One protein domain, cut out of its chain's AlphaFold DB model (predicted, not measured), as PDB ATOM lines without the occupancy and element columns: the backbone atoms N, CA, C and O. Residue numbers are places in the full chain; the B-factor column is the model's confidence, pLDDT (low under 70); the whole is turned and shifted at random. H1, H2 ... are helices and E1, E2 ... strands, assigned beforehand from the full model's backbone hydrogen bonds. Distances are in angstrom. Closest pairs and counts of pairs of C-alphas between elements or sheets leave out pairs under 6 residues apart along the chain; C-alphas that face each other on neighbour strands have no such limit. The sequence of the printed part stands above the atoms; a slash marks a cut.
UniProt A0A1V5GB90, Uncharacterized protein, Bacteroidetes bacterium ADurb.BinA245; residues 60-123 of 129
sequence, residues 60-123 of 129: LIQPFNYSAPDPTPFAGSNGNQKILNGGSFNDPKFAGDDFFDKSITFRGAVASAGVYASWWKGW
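Overview. This is residues 60 to 123 of the 129 residues of an uncharacterized protein of Bacteroidetes bacterium ADurb.BinA245 (UniProt A0A1V5GB90). Little regular structure is present: a small strand hairpin, E1 and E2, makes one end, a long loop, residues 86 to 114, reaches out to the other end and folds back, and two short helices, H1 and H2, lie between. The 64 printed residues run E1, E2, H1, H2, an antiparallel pair and a mixed class, with 16 residues in named elements. The whole is loose, radius of gyration of the C-alphas 13.4 A, spanning 42 by 29 by 19 A.

Arrangement. E1, residues 60 to 62, and E2, residues 70 to 73, form an antiparallel hairpin at 160 degrees, with N 62 and O 70 2.9 A apart, within hydrogen-bond range. The closest C-alphas of E2 and H1, residues 81 to 85, are those of Pro 73 and Leu 84, 7.4 A. Those of E2 and H2, residues 115 to 118, are Thr 72 and Ala 117, 6.4 A. H1 and H2 are apart. H1's O i to N i+4 pair is within hydrogen-bond range; H2 is too short for one.

Along the chain. E1, 6.0 A long, begins at C-alpha 60 (20.498, 38.484, -36.165); E2 is 8.7 A, H1 5.8 A. H2, 6.1 A, ends at C-alpha 118 (14.651, 33.031, -47.474).

Size, cuts and confidence. The C-alphas farthest apart, Ser 67 and Gly 96, are 41.9 A apart. The link from H1 to H2 is long. The printed part has no cut, and no printed residue is under 70 in pLDDT.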
ATOM      1  N   LEU A  60      21.064  39.631 -35.436       97.00
ATOM      2  CA  LEU A  60      20.498  38.484 -36.165       97.00
ATOM      3  C   LEU A  60      19.598  37.645 -35.245       97.00
ATOM      4  O   LEU A  60      19.827  37.615 -34.037       97.00
ATOM      5  N   ILE A  61      18.600  36.962 -35.812       95.62
ATOM      6  CA  ILE A  61      17.567  36.237 -35.053       95.62
ATOM      7  C   ILE A  61      18.143  35.043 -34.279       95.62
ATOM      8  O   ILE A  61      18.061  35.012 -33.051       95.62
ATOM      9  N   GLN A  62      18.731  34.058 -34.965       93.75
ATOM     10  CA  GLN A  62      19.305  32.852 -34.351       93.75
ATOM     11  C   GLN A  62      20.528  32.343 -35.141       93.75
ATOM     12  O   GLN A  62      20.534  31.209 -35.628       93.75
ATOM     13  N   PRO A  63      21.604  33.145 -35.260       90.94
ATOM     14  CA  PRO A  63      22.738  32.809 -36.125       90.94
ATOM     15  C   PRO A  63      23.557  31.600 -35.640       90.94
ATOM     16  O   PRO A  63      24.283  31.005 -36.428       90.94
ATOM     17  N   PHE A  64      23.438  31.226 -34.361       90.88
ATOM     18  CA  PHE A  64      24.186  30.121 -33.742       90.88
ATOM     19  C   PHE A  64      23.290  28.961 -33.285       90.88
ATOM     20  O   PHE A  64      23.719  28.110 -32.508       90.88
ATOM     21  N   ASN A  65      22.033  28.917 -33.739       91.00
ATOM     22  CA  ASN A  65      21.175  27.758 -33.521       91.00
ATOM     23  C   ASN A  65      21.512  26.686 -34.563       91.00
ATOM     24  O   ASN A  65      20.960  26.689 -35.654       91.00
ATOM     25  N   TYR A  66      22.415  25.764 -34.239       86.31
ATOM     26  CA  TYR A  66      22.851  24.741 -35.196       86.31
ATOM     27  C   TYR A  66      21.729  23.784 -35.617       86.31
ATOM     28  O   TYR A  66      21.769  23.269 -36.727       86.31
ATOM     29  N   SER A  67      20.694  23.611 -34.787       86.56
ATOM     30  CA  SER A  67      19.544  22.760 -35.106       86.56
ATOM     31  C   SER A  67      18.524  23.440 -36.023       86.56
ATOM     32  O   SER A  67      17.809  22.759 -36.754       86.56
ATOM     33  N   ALA A  68      18.421  24.765 -35.977       87.75
ATOM     34  CA  ALA A  68      17.520  25.551 -36.814       87.75
ATOM     35  C   ALA A  68      18.109  26.958 -37.010       87.75
ATOM     36  O   ALA A  68      17.663  27.903 -36.356       87.75
ATOM     37  N   PRO A  69      19.152  27.102 -37.848       90.75
ATOM     38  CA  PRO A  69      19.853  28.371 -37.971       90.75
ATOM     39  C   PRO A  69      18.962  29.399 -38.650       90.75
ATOM     40  O   PRO A  69      18.302  29.093 -39.641       90.75
ATOM     41  N   ASP A  70      18.979  30.624 -38.131       92.50
ATOM     42  CA  ASP A  70      18.301  31.762 -38.745       92.50
ATOM     43  C   ASP A  70      19.226  32.991 -38.747       92.50
ATOM     44  O   ASP A  70      19.328  33.705 -37.740       92.50
ATOM     45  N   PRO A  71      19.937  33.244 -39.861       94.19
ATOM     46  CA  PRO A  71      20.813  34.399 -40.007       94.19
ATOM     47  C   PRO A  71      20.055  35.681 -40.387       94.19
ATOM     48  O   PRO A  71      20.698  36.682 -40.689       94.19
ATOM     49  N   THR A  72      18.716  35.680 -40.410       96.12
ATOM     50  CA  THR A  72      17.928  36.857 -40.799       96.12
ATOM     51  C   THR A  72      18.179  38.012 -39.819       96.12
ATOM     52  O   THR A  72      18.103  37.807 -38.601       96.12
ATOM     53  N   PRO A  73      18.482  39.231 -40.300       97.75
ATOM     54  CA  PRO A  73      18.629  40.395 -39.433       97.75
ATOM     55  C   PRO A  73      17.273  40.904 -38.932       97.75
ATOM     56  O   PRO A  73      16.276  40.878 -39.656       97.75
ATOM     57  N   PHE A  74      17.236  41.442 -37.709       98.00
ATOM     58  CA  PHE A  74      16.069  42.176 -37.215       98.00
ATOM     59  C   PHE A  74      15.768  43.378 -38.123       98.00
ATOM     60  O   PHE A  74      16.678  44.065 -38.581       98.00
ATOM     61  N   ALA A  75      14.487  43.646 -38.373       96.62
ATOM     62  CA  ALA A  75      14.045  44.752 -39.220       96.62
ATOM     63  C   ALA A  75      13.942  46.092 -38.462       96.62
ATOM     64  O   ALA A  75      13.932  46.147 -37.229       96.62
ATOM     65  N   GLY A  76      13.791  47.178 -39.228       95.62
ATOM     66  CA  GLY A  76      13.508  48.518 -38.709       95.62
ATOM     67  C   GLY A  76      14.563  49.016 -37.720       95.62
ATOM     68  O   GLY A  76      15.742  48.682 -37.825       95.62
ATOM     69  N   SER A  77      14.131  49.804 -36.734       95.81
ATOM     70  CA  SER A  77      15.022  50.397 -35.724       95.81
ATOM     71  C   SER A  77      15.631  49.382 -34.753       95.81
ATOM     72  O   SER A  77      16.606  49.698 -34.081       95.81
ATOM     73  N   ASN A  78      15.080  48.165 -34.679       94.94
ATOM     74  CA  ASN A  78      15.619  47.091 -33.840       94.94
ATOM     75  C   ASN A  78      16.801  46.362 -34.504       94.94
ATOM     76  O   ASN A  78      17.544  45.647 -33.828       94.94
ATOM     77  N   GLY A  79      16.976  46.535 -35.818       97.31
ATOM     78  CA  GLY A  79      18.103  46.005 -36.575       97.31
ATOM     79  C   GLY A  79      19.345  46.885 -36.521       97.31
ATOM     80  O   GLY A  79      19.288  48.091 -36.262       97.31
ATOM     81  N   ASN A  80      20.491  46.286 -36.836       98.00
ATOM     82  CA  ASN A  80      21.714  47.041 -37.066       98.00
ATOM     83  C   ASN A  80      21.622  47.762 -38.423       98.00
ATOM     84  O   ASN A  80      21.507  47.129 -39.472       98.00
ATOM     85  N   GLN A  81      21.697  49.094 -38.413       96.81
ATOM     86  CA  GLN A  81      21.466  49.901 -39.616       96.81
ATOM     87  C   GLN A  81      22.538  49.712 -40.697       96.81
ATOM     88  O   GLN A  81      22.218  49.784 -41.882       96.81
ATOM     89  N   LYS A  82      23.788  49.407 -40.323       96.31
ATOM     90  CA  LYS A  82      24.830  49.052 -41.300       96.31
ATOM     91  C   LYS A  82      24.577  47.676 -41.915       96.31
ATOM     92  O   LYS A  82      24.889  47.480 -43.084       96.31
ATOM     93  N   ILE A  83      23.985  46.740 -41.175       97.81
ATOM     94  CA  ILE A  83      23.587  45.440 -41.732       97.81
ATOM     95  C   ILE A  83      22.402  45.599 -42.683       97.81
ATOM     96  O   ILE A  83      22.430  45.036 -43.771       97.81
ATOM     97  N   LEU A  84      21.404  46.404 -42.324       97.62
ATOM     98  CA  LEU A  84      20.208  46.596 -43.146       97.62
ATOM     99  C   LEU A  84      20.451  47.443 -44.403       97.62
ATOM    100  O   LEU A  84      19.856  47.159 -45.436       97.62
ATOM    101  N   ASN A  85      21.304  48.469 -44.317       96.38
ATOM    102  CA  ASN A  85      21.417  49.507 -45.353       96.38
ATOM    103  C   ASN A  85      22.864  49.853 -45.745       96.38
ATOM    104  O   ASN A  85      23.101  50.823 -46.461       96.38
ATOM    105  N   GLY A  86      23.857  49.125 -45.230       95.81
ATOM    106  CA  GLY A  86      25.270  49.445 -45.428       95.81
ATOM    107  C   GLY A  86      25.959  48.686 -46.561       95.81
ATOM    108  O   GLY A  86      27.184  48.772 -46.637       95.81
ATOM    109  N   GLY A  87      25.236  47.901 -47.361       95.00
ATOM    110  CA  GLY A  87      25.701  47.287 -48.607       95.00
ATOM    111  C   GLY A  87      25.678  48.286 -49.772       95.00
ATOM    112  O   GLY A  87      24.909  49.243 -49.770       95.00
ATOM    113  N   SER A  88      26.568  48.108 -50.749       93.12
ATOM    114  CA  SER A  88      26.708  49.001 -51.907       93.12
ATOM    115  C   SER A  88      27.612  48.375 -52.968       93.12
ATOM    116  O   SER A  88      28.616  47.746 -52.630       93.12
ATOM    117  N   PHE A  89      27.289  48.637 -54.236       92.19
ATOM    118  CA  PHE A  89      28.039  48.218 -55.424       92.19
ATOM    119  C   PHE A  89      28.537  49.415 -56.253       92.19
ATOM    120  O   PHE A  89      28.788  49.301 -57.446       92.19
ATOM    121  N   ASN A  90      28.708  50.580 -55.619       90.50
ATOM    122  CA  ASN A  90      29.125  51.816 -56.296       90.50
ATOM    123  C   ASN A  90      30.644  51.915 -56.533       90.50
ATOM    124  O   ASN A  90      31.135  52.953 -56.976       90.50
ATOM    125  N   ASP A  91      31.422  50.883 -56.191       89.19
ATOM    126  CA  ASP A  91      32.857  50.887 -56.475       89.19
ATOM    127  C   ASP A  91      33.089  50.860 -58.000       89.19
ATOM    128  O   ASP A  91      32.445  50.063 -58.683       89.19
ATOM    129  N   PRO A  92      34.017  51.665 -58.555       88.69
ATOM    130  CA  PRO A  92      34.285  51.692 -59.995       88.69
ATOM    131  C   PRO A  92      34.637  50.333 -60.610       88.69
ATOM    132  O   PRO A  92      34.504  50.167 -61.817       88.69
ATOM    133  N   LYS A  93      35.061  49.348 -59.806       86.94
ATOM    134  CA  LYS A  93      35.274  47.972 -60.278       86.94
ATOM    135  C   LYS A  93      33.994  47.283 -60.782       86.94
ATOM    136  O   LYS A  93      34.113  46.326 -61.533       86.94
ATOM    137  N   PHE A  94      32.809  47.766 -60.402       89.38
ATOM    138  CA  PHE A  94      31.509  47.290 -60.898       89.38
ATOM    139  C   PHE A  94      30.961  48.133 -62.067       89.38
ATOM    140  O   PHE A  94      29.812  47.959 -62.485       89.38
ATOM    141  N   ALA A  95      31.736  49.095 -62.585       90.81
ATOM    142  CA  ALA A  95      31.313  49.903 -63.724       90.81
ATOM    143  C   ALA A  95      31.181  49.027 -64.981       90.81
ATOM    144  O   ALA A  95      32.117  48.325 -65.352       90.81
ATOM    145  N   GLY A  96      30.015  49.080 -65.630       92.31
ATOM    146  CA  GLY A  96      29.705  48.272 -66.818       92.31
ATOM    147  C   GLY A  96      29.393  46.796 -66.544       92.31
ATOM    148  O   GLY A  96      29.203  46.041 -67.488       92.31
ATOM    149  N   ASP A  97      29.350  46.376 -65.278       91.56
ATOM    150  CA  ASP A  97      28.946  45.020 -64.911       91.56
ATOM    151  C   ASP A  97      27.419  44.909 -64.814       91.56
ATOM    152  O   ASP A  97      26.819  45.464 -63.895       91.56
ATOM    153  N   ASP A  98      26.802  44.185 -65.742       91.75
ATOM    154  CA  ASP A  98      25.350  43.966 -65.784       91.75
ATOM    155  C   ASP A  98      24.952  42.552 -65.325       91.75
ATOM    156  O   ASP A  98      23.781  42.179 -65.395       91.75
ATOM    157  N   PHE A  99      25.917  41.746 -64.864       91.38
ATOM    158  CA  PHE A  99      25.663  40.371 -64.439       91.38
ATOM    159  C   PHE A  99      25.120  40.293 -63.006       91.38
ATOM    160  O   PHE A  99      24.193  39.528 -62.738       91.38
ATOM    161  N   PHE A 100      25.688  41.065 -62.076       88.25
ATOM    162  CA  PHE A 100      25.295  41.020 -60.668       88.25
ATOM    163  C   PHE A 100      24.158  42.004 -60.340       88.25
ATOM    164  O   PHE A 100      24.111  43.128 -60.842       88.25
ATOM    165  N   ASP A 101      23.255  41.604 -59.436       88.88
ATOM    166  CA  ASP A 101      22.251  42.504 -58.857       88.88
ATOM    167  C   ASP A 101      22.931  43.522 -57.927       88.88
ATOM    168  O   ASP A 101      23.375  43.200 -56.824       88.88
ATOM    169  N   LYS A 102      22.996  44.772 -58.391       91.88
ATOM    170  CA  LYS A 102      23.620  45.898 -57.681       91.88
ATOM    171  C   LYS A 102      22.630  46.715 -56.844       91.88
ATOM    172  O   LYS A 102      23.032  47.710 -56.244       91.88
ATOM    173  N   SER A 103      21.352  46.325 -56.803       91.06
ATOM    174  CA  SER A 103      20.309  47.030 -56.040       91.06
ATOM    175  C   SER A 103      20.318  46.696 -54.545       91.06
ATOM    176  O   SER A 103      19.693  47.391 -53.745       91.06
ATOM    177  N   ILE A 104      21.050  45.650 -54.154       93.50
ATOM    178  CA  ILE A 104      21.115  45.159 -52.782       93.50
ATOM    179  C   ILE A 104      21.819  46.162 -51.858       93.50
ATOM    180  O   ILE A 104      22.976  46.532 -52.065       93.50
ATOM    181  N   THR A 105      21.126  46.549 -50.786       94.38
ATOM    182  CA  THR A 105      21.604  47.521 -49.787       94.38
ATOM    183  C   THR A 105      21.946  46.903 -48.432       94.38
ATOM    184  O   THR A 105      22.497  47.588 -47.576       94.38
ATOM    185  N   PHE A 106      21.664  45.621 -48.207       96.12
ATOM    186  CA  PHE A 106      21.981  44.931 -46.953       96.12
ATOM    187  C   PHE A 106      23.315  44.175 -47.035       96.12
ATOM    188  O   PHE A 106      23.802  43.824 -48.110       96.12
ATOM    189  N   ARG A 107      23.921  43.910 -45.875       96.25
ATOM    190  CA  ARG A 107      25.148  43.111 -45.733       96.25
ATOM    191  C   ARG A 107      24.809  41.665 -45.393       96.25
ATOM    192  O   ARG A 107      23.838  41.399 -44.697       96.25
ATOM    193  N   GLY A 108      25.652  40.733 -45.838       92.00
ATOM    194  CA  GLY A 108      25.525  39.314 -45.482       92.00
ATOM    195  C   GLY A 108      24.518  38.524 -46.320       92.00
ATOM    196  O   GLY A 108      24.143  37.428 -45.923       92.00
ATOM    197  N   ALA A 109      24.092  39.062 -47.470       90.81
ATOM    198  CA  ALA A 109      23.231  38.410 -48.464       90.81
ATOM    199  C   ALA A 109      21.814  38.007 -48.001       90.81
ATOM    200  O   ALA A 109      21.016  37.604 -48.842       90.81
ATOM    201  N   VAL A 110      21.454  38.165 -46.727       94.94
ATOM    202  CA  VAL A 110      20.115  37.860 -46.201       94.94
ATOM    203  C   VAL A 110      19.414  39.155 -45.797       94.94
ATOM    204  O   VAL A 110      19.868  39.864 -44.900       94.94
ATOM    205  N   ALA A 111      18.302  39.464 -46.462       96.69
ATOM    206  CA  ALA A 111      17.459  40.602 -46.100       96.69
ATOM    207  C   ALA A 111      16.631  40.301 -44.844       96.69
ATOM    208  O   ALA A 111      16.361  39.146 -44.534       96.69
ATOM    209  N   SER A 112      16.146  41.338 -44.162       96.94
ATOM    210  CA  SER A 112      15.231  41.174 -43.020       96.94
ATOM    211  C   SER A 112      13.827  40.698 -43.419       96.94
ATOM    212  O   SER A 112      13.072  40.229 -42.568       96.94
ATOM    213  N   ALA A 113      13.459  40.824 -44.700       94.12
ATOM    214  CA  ALA A 113      12.168  40.407 -45.246       94.12
ATOM    215  C   ALA A 113      12.225  40.186 -46.772       94.12
ATOM    216  O   ALA A 113      13.204  40.528 -47.437       94.12
ATOM    217  N   GLY A 114      11.138  39.649 -47.333       92.50
ATOM    218  CA  GLY A 114      10.965  39.468 -48.776       92.50
ATOM    219  C   GLY A 114      11.730  38.275 -49.353       92.50
ATOM    220  O   GLY A 114      12.181  37.390 -48.626       92.50
ATOM    221  N   VAL A 115      11.869  38.247 -50.682       90.81
ATOM    222  CA  VAL A 115      12.480  37.124 -51.423       90.81
ATOM    223  C   VAL A 115      13.935  36.860 -51.015       90.81
ATOM    224  O   VAL A 115      14.375  35.714 -50.965       90.81
ATOM    225  N   TYR A 116      14.667  37.907 -50.631       93.81
ATOM    226  CA  TYR A 116      16.062  37.799 -50.208       93.81
ATOM    227  C   TYR A 116      16.236  37.382 -48.733       93.81
ATOM    228  O   TYR A 116      17.367  37.197 -48.290       93.81
ATOM    229  N   ALA A 117      15.161  37.214 -47.957       94.19
ATOM    230  CA  ALA A 117      15.252  36.726 -46.575       94.19
ATOM    231  C   ALA A 117      15.318  35.192 -46.483       94.19
ATOM    232  O   ALA A 117      15.778  34.642 -45.484       94.19
ATOM    233  N   SER A 118      14.846  34.485 -47.513       90.94
ATOM    234  CA  SER A 118      14.651  33.031 -47.474       90.94
ATOM    235  C   SER A 118      15.364  32.255 -48.578       90.94
ATOM    236  O   SER A 118      15.256  31.032 -48.576       90.94
ATOM    237  N   TRP A 119      16.115  32.905 -49.476       89.00
ATOM    238  CA  TRP A 119      16.797  32.224 -50.591       89.00
ATOM    239  C   TRP A 119      17.722  31.087 -50.135       89.00
ATOM    240  O   TRP A 119      17.887  30.112 -50.851       89.00
ATOM    241  N   TRP A 120      18.302  31.191 -48.936       87.94
ATOM    242  CA  TRP A 120      19.204  30.191 -48.363       87.94
ATOM    243  C   TRP A 120      18.468  28.942 -47.848       87.94
ATOM    244  O   TRP A 120      19.079  27.884 -47.666       87.94
ATOM    245  N   LYS A 121      17.154  29.036 -47.596       86.12
ATOM    246  CA  LYS A 121      16.351  27.925 -47.072       86.12
ATOM    247  C   LYS A 121      16.225  26.845 -48.143       86.12
ATOM    248  O   LYS A 121      15.793  27.110 -49.259       86.12
ATOM    249  N   GLY A 122      16.606  25.617 -47.796       82.88
ATOM    250  CA  GLY A 122      16.569  24.467 -48.706       82.88
ATOM    251  C   GLY A 122      17.790  24.319 -49.622       82.88
ATOM    252  O   GLY A 122      17.965  23.251 -50.197       82.88
ATOM    253  N   TRP A 123      18.663  25.329 -49.709       82.56
ATOM    254  CA  TRP A 123      19.927  25.244 -50.460       82.56
ATOM    255  C   TRP A 123      21.068  24.657 -49.629       82.56
ATOM    256  O   TRP A 123      21.992  24.060 -50.175       82.56
TER     257      TRP A 123